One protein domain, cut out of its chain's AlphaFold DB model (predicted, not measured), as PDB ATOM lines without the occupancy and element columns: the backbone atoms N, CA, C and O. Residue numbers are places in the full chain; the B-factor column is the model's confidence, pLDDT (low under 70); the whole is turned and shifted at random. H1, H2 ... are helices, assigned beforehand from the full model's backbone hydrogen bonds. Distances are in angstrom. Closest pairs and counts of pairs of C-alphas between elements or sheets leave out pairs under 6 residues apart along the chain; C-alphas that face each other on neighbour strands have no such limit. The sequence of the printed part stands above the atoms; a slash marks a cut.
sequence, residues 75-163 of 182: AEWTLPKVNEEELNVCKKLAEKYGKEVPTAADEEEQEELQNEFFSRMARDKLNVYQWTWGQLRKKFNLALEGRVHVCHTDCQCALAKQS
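Overview. This is residues 75 to 163 of the 182 residues of an uncharacterized protein of Perkinsus marinus (strain ATCC 50983 / TXsc) (UniProt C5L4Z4). The longest helix, H2, packs with its last part, residues 115 to 122, on H3, and H3 packs in turn on H1, so that three helices set crosswise make a small body. From this body an arm sticks out, residues 152 to 163, with the short helix H4 at its end. The printed part has 89 residues and four named helices, in the order H1, H2, H3, H4, with no named strand; its class is all helix. The whole is loose, with a radius of gyration of the C-alphas of 15.3 A, and elongated, spanning 50 by 32 by 20 A.

Arrangement. H2, residues 107 to 122, touches H3, residues 133 to 144, about perpendicular at 85 degrees. Their closest C-alphas, those of Phe 118 and Trp 133, are 5.1 A apart; H3 uses residues 133 to 137 alone here. With residues 139 to 143 alone, H3 touches residues 87 to 91 of H1, residues 84 to 97, about perpendicular at 81 degrees; their closest C-alphas, those of Cys 90 and Phe 140, are 5.7 A apart. H1 and H2 are close but not clearly touching, with the C-alphas of Leu 93 and Met 121 closest at 7.5 A, and run opposite ways at a steep tilt of 66 degrees. H4, residues 156 to 163, is apart from H1, H2 and H3. Every O i to N i+4 pair is within hydrogen-bond range in H2, H3 and H4, and 9 of 10 are in H1.

Along the chain. H2 is 22.3 A long, H1 19.8 A, H3 16.1 A and H4 11.1 A. H1 begins at C-alpha 84, (181.586, 187.394, 175.810), and H4 ends at C-alpha 163, (171.477, 199.558, 186.573).

Size, cuts and confidence. The C-alphas farthest apart, those of Ala 105 and Ser 163, are 53.1 A apart. The printed part has no cut. The link from H3 to H4 is long, and residues 82 to 83 pair with residues 148 to 149, parallel. Model confidence is under 70 at residues 100 to 103, 105 and 150 to 163.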
ATOM      1  N   ALA A  75     201.227 195.877 179.806       75.12
ATOM      2  CA  ALA A  75     200.336 195.389 180.845       75.12
ATOM      3  C   ALA A  75     199.327 194.379 180.269       75.12
ATOM      4  O   ALA A  75     198.748 194.603 179.212       75.12
ATOM      5  N   GLU A  76     199.054 193.288 180.977       73.31
ATOM      6  CA  GLU A  76     198.172 192.214 180.482       73.31
ATOM      7  C   GLU A  76     196.737 192.674 180.178       73.31
ATOM      8  O   GLU A  76     196.035 192.096 179.344       73.31
ATOM      9  N   TRP A  77     196.274 193.737 180.841       71.50
ATOM     10  CA  TRP A  77     194.952 194.310 180.598       71.50
ATOM     11  C   TRP A  77     194.860 195.085 179.276       71.50
ATOM     12  O   TRP A  77     193.747 195.277 178.792       71.50
ATOM     13  N   THR A  78     195.989 195.490 178.678       75.75
ATOM     14  CA  THR A  78     196.020 196.157 177.363       75.75
ATOM     15  C   THR A  78     196.086 195.174 176.200       75.75
ATOM     16  O   THR A  78     195.941 195.580 175.046       75.75
ATOM     17  N   LEU A  79     196.289 193.882 176.478       80.38
ATOM     18  CA  LEU A  79     196.243 192.859 175.443       80.38
ATOM     19  C   LEU A  79     194.834 192.812 174.831       80.38
ATOM     20  O   LEU A  79     193.847 192.904 175.566       80.38
ATOM     21  N   PRO A  80     194.720 192.666 173.499       83.19
ATOM     22  CA  PRO A  80     193.428 192.587 172.839       83.19
ATOM     23  C   PRO A  80     192.664 191.351 173.326       83.19
ATOM     24  O   PRO A  80     193.228 190.261 173.439       83.19
ATOM     25  N   LYS A  81     191.380 191.540 173.633       87.31
ATOM     26  CA  LYS A  81     190.477 190.510 174.156       87.31
ATOM     27  C   LYS A  81     189.155 190.554 173.399       87.31
ATOM     28  O   LYS A  81     188.739 191.618 172.940       87.31
ATOM     29  N   VAL A  82     188.500 189.405 173.287       88.81
ATOM     30  CA  VAL A  82     187.164 189.271 172.688       88.81
ATOM     31  C   VAL A  82     186.117 189.346 173.791       88.81
ATOM     32  O   VAL A  82     186.270 188.707 174.830       88.81
ATOM     33  N   ASN A  83     185.048 190.115 173.591       88.69
ATOM     34  CA  ASN A  83     183.960 190.185 174.570       88.69
ATOM     35  C   ASN A  83     183.143 188.880 174.596       88.69
ATOM     36  O   ASN A  83     183.108 188.144 173.617       88.69
ATOM     37  N   GLU A  84     182.413 188.611 175.680       86.56
ATOM     38  CA  GLU A  84     181.586 187.394 175.810       86.56
ATOM     39  C   GLU A  84     180.514 187.258 174.711       86.56
ATOM     40  O   GLU A  84     180.290 186.176 174.171       86.56
ATOM     41  N   GLU A  85     179.864 188.366 174.343       86.44
ATOM     42  CA  GLU A  85     178.852 188.389 173.276       86.44
ATOM     43  C   GLU A  85     179.479 188.080 171.907       86.44
ATOM     44  O   GLU A  85     178.940 187.305 171.115       86.44
ATOM     45  N   GLU A  86     180.673 188.621 171.668       90.81
ATOM     46  CA  GLU A  86     181.453 188.398 170.454       90.81
ATOM     47  C   GLU A  86     181.988 186.966 170.382       90.81
ATOM     48  O   GLU A  86     181.979 186.355 169.315       90.81
ATOM     49  N   LEU A  87     182.378 186.393 171.524       91.38
ATOM     50  CA  LEU A  87     182.841 185.016 171.631       91.38
ATOM     51  C   LEU A  87     181.765 184.031 171.165       91.38
ATOM     52  O   LEU A  87     182.079 183.070 170.467       91.38
ATOM     53  N   ASN A  88     180.497 184.271 171.508       91.12
ATOM     54  CA  ASN A  88     179.393 183.426 171.049       91.12
ATOM     55  C   ASN A  88     179.229 183.470 169.525       91.12
ATOM     56  O   ASN A  88     178.916 182.448 168.914       91.12
ATOM     57  N   VAL A  89     179.463 184.628 168.902       93.44
ATOM     58  CA  VAL A  89     179.479 184.750 167.439       93.44
ATOM     59  C   VAL A  89     180.670 183.990 166.853       93.44
ATOM     60  O   VAL A  89     180.478 183.176 165.950       93.44
ATOM     61  N   CYS A  90     181.874 184.168 167.407       92.44
ATOM     62  CA  CYS A  90     183.071 183.443 166.975       92.44
ATOM     63  C   CYS A  90     182.912 181.919 167.097       92.44
ATOM     64  O   CYS A  90     183.307 181.207 166.180       92.44
ATOM     65  N   LYS A  91     182.277 181.414 168.163       91.81
ATOM     66  CA  LYS A  91     181.989 179.980 168.343       91.81
ATOM     67  C   LYS A  91     181.059 179.432 167.265       91.81
ATOM     68  O   LYS A  91     181.395 178.441 166.632       91.81
ATOM     69  N   LYS A  92     179.940 180.106 166.988       93.38
ATOM     70  CA  LYS A  92     179.007 179.694 165.920       93.38
ATOM     71  C   LYS A  92     179.665 179.704 164.545       93.38
ATOM     72  O   LYS A  92     179.434 178.824 163.721       93.38
ATOM     73  N   LEU A  93     180.489 180.716 164.297       91.56
ATOM     74  CA  LEU A  93     181.265 180.803 163.075       91.56
ATOM     75  C   LEU A  93     182.316 179.678 162.990       91.56
ATOM     76  O   LEU A  93     182.488 179.107 161.917       91.56
ATOM     77  N   ALA A  94     182.956 179.302 164.102       90.56
ATOM     78  CA  ALA A  94     183.891 178.176 164.170       90.56
ATOM     79  C   ALA A  94     183.190 176.825 163.973       90.56
ATOM     80  O   ALA A  94     183.717 175.954 163.296       90.56
ATOM     81  N   GLU A  95     181.981 176.648 164.498       91.06
ATOM     82  CA  GLU A  95     181.184 175.438 164.271       91.06
ATOM     83  C   GLU A  95     180.810 175.272 162.793       91.06
ATOM     84  O   GLU A  95     180.829 174.156 162.272       91.06
ATOM     85  N   LYS A  96     180.499 176.381 162.109       91.06
ATOM     86  CA  LYS A  96     180.113 176.369 160.693       91.06
ATOM     87  C   LYS A  96     181.304 176.216 159.746       91.06
ATOM     88  O   LYS A  96     181.222 175.437 158.806       91.06
ATOM     89  N   TYR A  97     182.381 176.963 159.981       87.25
ATOM     90  CA  TYR A  97     183.514 177.083 159.057       87.25
ATOM     91  C   TYR A  97     184.792 176.384 159.535       87.25
ATOM     92  O   TYR A  97     185.732 176.230 158.763       87.25
ATOM     93  N   GLY A  98     184.859 175.935 160.789       73.06
ATOM     94  CA  GLY A  98     186.085 175.402 161.397       73.06
ATOM     95  C   GLY A  98     186.575 174.080 160.811       73.06
ATOM     96  O   GLY A  98     187.709 173.695 161.061       73.06
ATOM     97  N   LYS A  99     185.754 173.399 160.004       73.38
ATOM     98  CA  LYS A  99     186.168 172.205 159.252       73.38
ATOM     99  C   LYS A  99     186.842 172.531 157.915       73.38
ATOM    100  O   LYS A  99     187.438 171.643 157.325       73.38
ATOM    101  N   GLU A 100     186.731 173.771 157.442       68.50
ATOM    102  CA  GLU A 100     187.185 174.201 156.113       68.50
ATOM    103  C   GLU A 100     188.457 175.059 156.166       68.50
ATOM    104  O   GLU A 100     188.764 175.710 155.174       68.50
ATOM    105  N   VAL A 101     189.181 175.114 157.296       66.88
ATOM    106  CA  VAL A 101     190.385 175.958 157.397       66.88
ATOM    107  C   VAL A 101     191.404 175.495 156.345       66.88
ATOM    108  O   VAL A 101     191.941 174.391 156.476       66.88
ATOM    109  N   PRO A 102     191.671 176.297 155.297       67.19
ATOM    110  CA  PRO A 102     192.560 175.881 154.226       67.19
ATOM    111  C   PRO A 102     193.982 175.768 154.769       67.19
ATOM    112  O   PRO A 102     194.477 176.684 155.429       67.19
ATOM    113  N   THR A 103     194.637 174.643 154.496       67.81
ATOM    114  CA  THR A 103     196.063 174.454 154.786       67.81
ATOM    115  C   THR A 103     196.766 174.344 153.437       67.81
ATOM    116  O   THR A 103     196.598 173.339 152.752       67.81
ATOM    117  N   ALA A 104     197.450 175.407 153.013       71.19
ATOM    118  CA  ALA A 104     198.260 175.401 151.793       71.19
ATOM    119  C   ALA A 104     199.684 174.909 152.097       71.19
ATOM    120  O   ALA A 104     200.077 174.859 153.265       71.19
ATOM    121  N   ALA A 105     200.430 174.532 151.055       68.00
ATOM    122  CA  ALA A 105     201.829 174.116 151.173       68.00
ATOM    123  C   ALA A 105     202.797 175.312 151.224       68.00
ATOM    124  O   ALA A 105     203.786 175.251 151.950       68.00
ATOM    125  N   ASP A 106     202.472 176.393 150.511       82.56
ATOM    126  CA  ASP A 106     203.305 177.589 150.378       82.56
ATOM    127  C   ASP A 106     202.704 178.791 151.128       82.56
ATOM    128  O   ASP A 106     201.482 178.949 151.212       82.56
ATOM    129  N   GLU A 107     203.566 179.652 151.685       80.88
ATOM    130  CA  GLU A 107     203.157 180.767 152.559       80.88
ATOM    131  C   GLU A 107     202.295 181.819 151.836       80.88
ATOM    132  O   GLU A 107     201.321 182.312 152.410       80.88
ATOM    133  N   GLU A 108     202.610 182.141 150.574       82.81
ATOM    134  CA  GLU A 108     201.857 183.127 149.781       82.81
ATOM    135  C   GLU A 108     200.445 182.623 149.444       82.81
ATOM    136  O   GLU A 108     199.454 183.315 149.695       82.81
ATOM    137  N   GLU A 109     200.331 181.378 148.972       82.75
ATOM    138  CA  GLU A 109     199.036 180.744 148.694       82.75
ATOM    139  C   GLU A 109     198.187 180.614 149.968       82.75
ATOM    140  O   GLU A 109     196.961 180.768 149.943       82.75
ATOM    141  N   GLN A 110     198.833 180.368 151.113       82.19
ATOM    142  CA  GLN A 110     198.150 180.279 152.397       82.19
ATOM    143  C   GLN A 110     197.479 181.602 152.783       82.19
ATOM    144  O   GLN A 110     196.368 181.588 153.326       82.19
ATOM    145  N   GLU A 111     198.123 182.743 152.528       84.56
ATOM    146  CA  GLU A 111     197.550 184.047 152.851       84.56
ATOM    147  C   GLU A 111     196.340 184.379 151.966       84.56
ATOM    148  O   GLU A 111     195.310 184.822 152.488       84.56
ATOM    149  N   GLU A 112     196.412 184.111 150.661       85.69
ATOM    150  CA  GLU A 112     195.286 184.321 149.742       85.69
ATOM    151  C   GLU A 112     194.078 183.456 150.120       85.69
ATOM    152  O   GLU A 112     192.970 183.977 150.297       85.69
ATOM    153  N   LEU A 113     194.299 182.162 150.370       85.69
ATOM    154  CA  LEU A 113     193.249 181.235 150.796       85.69
ATOM    155  C   LEU A 113     192.625 181.645 152.135       85.69
ATOM    156  O   LEU A 113     191.403 181.575 152.304       85.69
ATOM    157  N   GLN A 114     193.431 182.122 153.090       85.38
ATOM    158  CA  GLN A 114     192.907 182.678 154.338       85.38
ATOM    159  C   GLN A 114     192.059 183.929 154.083       85.38
ATOM    160  O   GLN A 114     190.980 184.068 154.665       85.38
ATOM    161  N   ASN A 115     192.507 184.839 153.220       88.62
ATOM    162  CA  ASN A 115     191.781 186.071 152.915       88.62
ATOM    163  C   ASN A 115     190.439 185.793 152.228       88.62
ATOM    164  O   ASN A 115     189.427 186.409 152.588       88.62
ATOM    165  N   GLU A 116     190.384 184.835 151.303       88.44
ATOM    166  CA  GLU A 116     189.135 184.384 150.688       88.44
ATOM    167  C   GLU A 116     188.203 183.715 151.703       88.44
ATOM    168  O   GLU A 116     187.008 184.032 151.766       88.44
ATOM    169  N   PHE A 117     188.747 182.843 152.556       90.25
ATOM    170  CA  PHE A 117     188.006 182.176 153.625       90.25
ATOM    171  C   PHE A 117     187.352 183.189 154.576       90.25
ATOM    172  O   PHE A 117     186.130 183.176 154.772       90.25
ATOM    173  N   PHE A 118     188.128 184.142 155.101       92.12
ATOM    174  CA  PHE A 118     187.604 185.190 155.977       92.12
ATOM    175  C   PHE A 118     186.668 186.158 155.243       92.12
ATOM    176  O   PHE A 118     185.736 186.683 155.855       92.12
ATOM    177  N   SER A 119     186.844 186.366 153.935       92.19
ATOM    178  CA  SER A 119     185.918 187.159 153.119       92.19
ATOM    179  C   SER A 119     184.553 186.489 152.967       92.19
ATOM    180  O   SER A 119     183.525 187.165 153.070       92.19
ATOM    181  N   ARG A 120     184.512 185.163 152.780       90.94
ATOM    182  CA  ARG A 120     183.260 184.384 152.771       90.94
ATOM    183  C   ARG A 120     182.567 184.453 154.131       90.94
ATOM    184  O   ARG A 120     181.372 184.730 154.201       90.94
ATOM    185  N   MET A 121     183.334 184.273 155.201       92.69
ATOM    186  CA  MET A 121     182.858 184.300 156.583       92.69
ATOM    187  C   MET A 121     182.313 185.676 156.998       92.69
ATOM    188  O   MET A 121     181.288 185.763 157.671       92.69
ATOM    189  N   ALA A 122     182.946 186.763 156.546       94.06
ATOM    190  CA  ALA A 122     182.504 188.130 156.821       94.06
ATOM    191  C   ALA A 122     181.136 188.463 156.202       94.06
ATOM    192  O   ALA A 122     180.406 189.283 156.759       94.06
ATOM    193  N   ARG A 123     180.772 187.819 155.084       93.88
ATOM    194  CA  ARG A 123     179.475 187.992 154.404       93.88
ATOM    195  C   ARG A 123     178.365 187.100 154.972       93.88
ATOM    196  O   ARG A 123     177.219 187.206 154.534       93.88
ATOM    197  N   ASP A 124     178.679 186.214 155.917       93.69
ATOM    198  CA  ASP A 124     177.689 185.334 156.532       93.69
ATOM    199  C   ASP A 124     176.718 186.120 157.431       93.69
ATOM    200  O   ASP A 124     177.102 187.043 158.148       93.69
ATOM    201  N   LYS A 125     175.452 185.696 157.464       95.00
ATOM    202  CA  LYS A 125     174.423 186.215 158.378       95.00
ATOM    203  C   LYS A 125     174.765 185.996 159.856       95.00
ATOM    204  O   LYS A 125     174.229 186.697 160.709       95.00
ATOM    205  N   LEU A 126     175.633 185.032 160.168       93.56
ATOM    206  CA  LEU A 126     176.153 184.821 161.521       93.56
ATOM    207  C   LEU A 126     177.031 185.987 162.005       93.56
ATOM    208  O   LEU A 126     177.117 186.207 163.212       93.56
ATOM    209  N   ASN A 127     177.639 186.758 161.095       93.56
ATOM    210  CA  ASN A 127     178.404 187.962 161.416       93.56
ATOM    211  C   ASN A 127     177.465 189.150 161.702       93.56
ATOM    212  O   ASN A 127     177.375 190.107 160.935       93.56
ATOM    213  N   VAL A 128     176.757 189.088 162.834       93.06
ATOM    214  CA  VAL A 128     175.766 190.103 163.247       93.06
ATOM    215  C   VAL A 128     176.379 191.506 163.348       93.06
ATOM    216  O   VAL A 128     175.713 192.496 163.063       93.06
ATOM    217  N   TYR A 129     177.659 191.590 163.716       92.31
ATOM    218  CA  TYR A 129     178.384 192.849 163.891       92.31
ATOM    219  C   TYR A 129     178.976 193.415 162.596       92.31
ATOM    220  O   TYR A 129     179.625 194.457 162.644       92.31
ATOM    221  N   GLN A 130     178.772 192.738 161.458       94.19
ATOM    222  CA  GLN A 130     179.248 193.169 160.141       94.19
ATOM    223  C   GLN A 130     180.756 193.475 160.116       94.19
ATOM    224  O   GLN A 130     181.206 194.411 159.455       94.19
ATOM    225  N   TRP A 131     181.554 192.696 160.851       95.00
ATOM    226  CA  TRP A 131     183.004 192.881 160.877       95.00
ATOM    227  C   TRP A 131     183.614 192.712 159.490       95.00
ATOM    228  O   TRP A 131     183.228 191.813 158.738       95.00
ATOM    229  N   THR A 132     184.618 193.534 159.185       94.38
ATOM    230  CA  THR A 132     185.449 193.328 157.996       94.38
ATOM    231  C   THR A 132     186.257 192.037 158.137       94.38
ATOM    232  O   THR A 132     186.518 191.577 159.251       94.38
ATOM    233  N   TRP A 133     186.704 191.453 157.023       92.44
ATOM    234  CA  TRP A 133     187.472 190.199 157.033       92.44
ATOM    235  C   TRP A 133     188.715 190.277 157.941       92.44
ATOM    236  O   TRP A 133     188.969 189.361 158.718       92.44
ATOM    237  N   GLY A 134     189.430 191.409 157.947       92.31
ATOM    238  CA  GLY A 134     190.600 191.610 158.809       92.31
ATOM    239  C   GLY A 134     190.257 191.737 160.299       92.31
ATOM    240  O   GLY A 134     191.004 191.258 161.155       92.31
ATOM    241  N   GLN A 135     189.117 192.350 160.637       93.38
ATOM    242  CA  GLN A 135     188.616 192.385 162.018       93.38
ATOM    243  C   GLN A 135     188.191 190.992 162.482       93.38
ATOM    244  O   GLN A 135     188.493 190.596 163.609       93.38
ATOM    245  N   LEU A 136     187.518 190.255 161.599       93.12
ATOM    246  CA  LEU A 136     187.016 188.920 161.871       93.12
ATOM    247  C   LEU A 136     188.169 187.932 162.063       93.12
ATOM    248  O   LEU A 136     188.168 187.236 163.070       93.12
ATOM    249  N   ARG A 137     189.207 187.969 161.213       91.62
ATOM    250  CA  ARG A 137     190.458 187.203 161.389       91.62
ATOM    251  C   ARG A 137     191.069 187.429 162.772       91.62
ATOM    252  O   ARG A 137     191.320 186.478 163.503       91.62
ATOM    253  N   LYS A 138     191.235 188.694 163.178       92.19
ATOM    254  CA  LYS A 138     191.785 189.043 164.502       92.19
ATOM    255  C   LYS A 138     190.932 188.494 165.644       92.19
ATOM    256  O   LYS A 138     191.461 187.837 166.531       92.19
ATOM    257  N   LYS A 139     189.619 188.749 165.641       92.44
ATOM    258  CA  LYS A 139     188.718 188.299 166.720       92.44
ATOM    259  C   LYS A 139     188.581 186.781 166.766       92.44
ATOM    260  O   LYS A 139     188.565 186.211 167.848       92.44
ATOM    261  N   PHE A 140     188.509 186.134 165.608       90.62
ATOM    262  CA  PHE A 140     188.423 184.685 165.498       90.62
ATOM    263  C   PHE A 140     189.678 184.014 166.065       90.62
ATOM    264  O   PHE A 140     189.557 183.134 166.910       90.62
ATOM    265  N   ASN A 141     190.869 184.508 165.711       89.56
ATOM    266  CA  ASN A 141     192.129 184.010 166.269       89.56
ATOM    267  C   ASN A 141     192.213 184.238 167.785       89.56
ATOM    268  O   ASN A 141     192.520 183.312 168.526       89.56
ATOM    269  N   LEU A 142     191.845 185.429 168.273       90.12
ATOM    270  CA  LEU A 142     191.803 185.706 169.716       90.12
ATOM    271  C   LEU A 142     190.818 184.790 170.463       90.12
ATOM    272  O   LEU A 142     191.073 184.419 171.609       90.12
ATOM    273  N   ALA A 143     189.700 184.427 169.830       88.69
ATOM    274  CA  ALA A 143     188.734 183.488 170.387       88.69
ATOM    275  C   ALA A 143     189.283 182.051 170.428       88.69
ATOM    276  O   ALA A 143     189.061 181.364 171.424       88.69
ATOM    277  N   LEU A 144     190.022 181.617 169.398       85.25
ATOM    278  CA  LEU A 144     190.712 180.320 169.373       85.25
ATOM    279  C   LEU A 144     191.827 180.239 170.424       85.25
ATOM    280  O   LEU A 144     191.968 179.217 171.088       85.25
ATOM    281  N   GLU A 145     192.560 181.333 170.638       84.75
ATOM    282  CA  GLU A 145     193.554 181.464 171.714       84.75
ATOM    283  C   GLU A 145     192.927 181.534 173.121       84.75
ATOM    284  O   GLU A 145     193.643 181.548 174.120       84.75
ATOM    285  N   GLY A 146     191.597 181.631 173.230       83.19
ATOM    286  CA  GLY A 146     190.903 181.749 174.513       83.19
ATOM    287  C   GLY A 146     191.072 183.108 175.204       83.19
ATOM    288  O   GLY A 146     190.778 183.233 176.394       83.19
ATOM    289  N   ARG A 147     191.504 184.155 174.487       81.25
ATOM    290  CA  ARG A 147     191.667 185.516 175.029       81.25
ATOM    291  C   ARG A 147     190.323 186.234 175.139       81.25
ATOM    292  O   ARG A 147     190.000 187.142 174.369       81.25
ATOM    293  N   VAL A 148     189.533 185.830 176.127       80.44
ATOM    294  CA  VAL A 148     188.202 186.382 176.396       80.44
ATOM    295  C   VAL A 148     188.282 187.451 177.482       80.44
ATOM    296  O   VAL A 148     188.915 187.267 178.522       80.44
ATOM    297  N   HIS A 149     187.621 188.584 177.259       76.62
ATOM    298  CA  HIS A 149     187.360 189.549 178.313       76.62
ATOM    299  C   HIS A 149     186.229 189.013 179.192       76.62
ATOM    300  O   HIS A 149     185.053 189.210 178.893       76.62
ATOM    301  N   VAL A 150     186.600 188.327 180.270       63.75
ATOM    302  CA  VAL A 150     185.671 187.986 181.346       63.75
ATOM    303  C   VAL A 150     185.566 189.217 182.236       63.75
ATOM    304  O   VAL A 150     186.512 189.579 182.937       63.75
ATOM    305  N   CYS A 151     184.435 189.909 182.176       57.50
ATOM    306  CA  CYS A 151     184.180 190.995 183.112       57.50
ATOM    307  C   CYS A 151     183.822 190.322 184.443       57.50
ATOM    308  O   CYS A 151     182.735 189.770 184.599       57.50
ATOM    309  N   HIS A 152     184.779 190.286 185.377       54.03
ATOM    310  CA  HIS A 152     184.561 189.747 186.722       54.03
ATOM    311  C   HIS A 152     183.331 190.402 187.365       54.03
ATOM    312  O   HIS A 152     183.001 191.542 187.055       54.03
ATOM    313  N   THR A 153     182.650 189.729 188.288       50.81
ATOM    314  CA  THR A 153     181.448 190.265 188.956       50.81
ATOM    315  C   THR A 153     181.658 191.628 189.635       50.81
ATOM    316  O   THR A 153     180.689 192.360 189.819       50.81
ATOM    317  N   ASP A 154     182.910 192.013 189.907       49.81
ATOM    318  CA  ASP A 154     183.305 193.301 190.504       49.81
ATOM    319  C   ASP A 154     183.779 194.358 189.478       49.81
ATOM    320  O   ASP A 154     184.192 195.464 189.828       49.81
ATOM    321  N   CYS A 155     183.731 194.031 188.190       51.88
ATOM    322  CA  CYS A 155     184.064 194.897 187.062       51.88
ATOM    323  C   CYS A 155     183.024 196.032 186.955       51.88
ATOM    324  O   CYS A 155     181.817 195.784 186.956       51.88
ATOM    325  N   GLN A 156     183.458 197.294 186.823       48.56
ATOM    326  CA  GLN A 156     182.539 198.448 186.742       48.56
ATOM    327  C   GLN A 156     181.517 198.337 185.591       48.56
ATOM    328  O   GLN A 156     180.416 198.883 185.685       48.56
ATOM    329  N   CYS A 157     181.825 197.571 184.538       51.75
ATOM    330  CA  CYS A 157     180.901 197.276 183.442       51.75
ATOM    331  C   CYS A 157     179.747 196.345 183.871       51.75
ATOM    332  O   CYS A 157     178.634 196.485 183.364       51.75
ATOM    333  N   ALA A 158     179.972 195.428 184.825       47.06
ATOM    334  CA  ALA A 158     178.932 194.563 185.389       47.06
ATOM    335  C   ALA A 158     177.932 195.372 186.237       47.06
ATOM    336  O   ALA A 158     176.720 195.186 186.119       47.06
ATOM    337  N   LEU A 159     178.423 196.353 187.003       48.16
ATOM    338  CA  LEU A 159     177.584 197.299 187.753       48.16
ATOM    339  C   LEU A 159     176.757 198.210 186.826       48.16
ATOM    340  O   LEU A 159     175.603 198.515 187.127       48.16
ATOM    341  N   ALA A 160     177.301 198.589 185.665       50.97
ATOM    342  CA  ALA A 160     176.569 199.348 184.648       50.97
ATOM    343  C   ALA A 160     175.462 198.524 183.955       50.97
ATOM    344  O   ALA A 160     174.418 199.072 183.614       50.97
ATOM    345  N   LYS A 161     175.642 197.203 183.787       48.78
ATOM    346  CA  LYS A 161     174.591 196.300 183.273       48.78
ATOM    347  C   LYS A 161     173.495 196.005 184.314       48.78
ATOM    348  O   LYS A 161     172.355 195.740 183.939       48.78
ATOM    349  N   GLN A 162     173.798 196.084 185.613       47.72
ATOM    350  CA  GLN A 162     172.793 195.924 186.674       47.72
ATOM    351  C   GLN A 162     171.863 197.139 186.814       47.72
ATOM    352  O   GLN A 162     170.708 196.971 187.199       47.72
ATOM    353  N   SER A 163     172.311 198.351 186.470       47.75
ATOM    354  CA  SER A 163     171.477 199.558 186.573       47.75
ATOM    355  C   SER A 163     170.468 199.716 185.427       47.75
ATOM    356  O   SER A 163     169.453 200.389 185.604       47.75
TER     357      SER A 163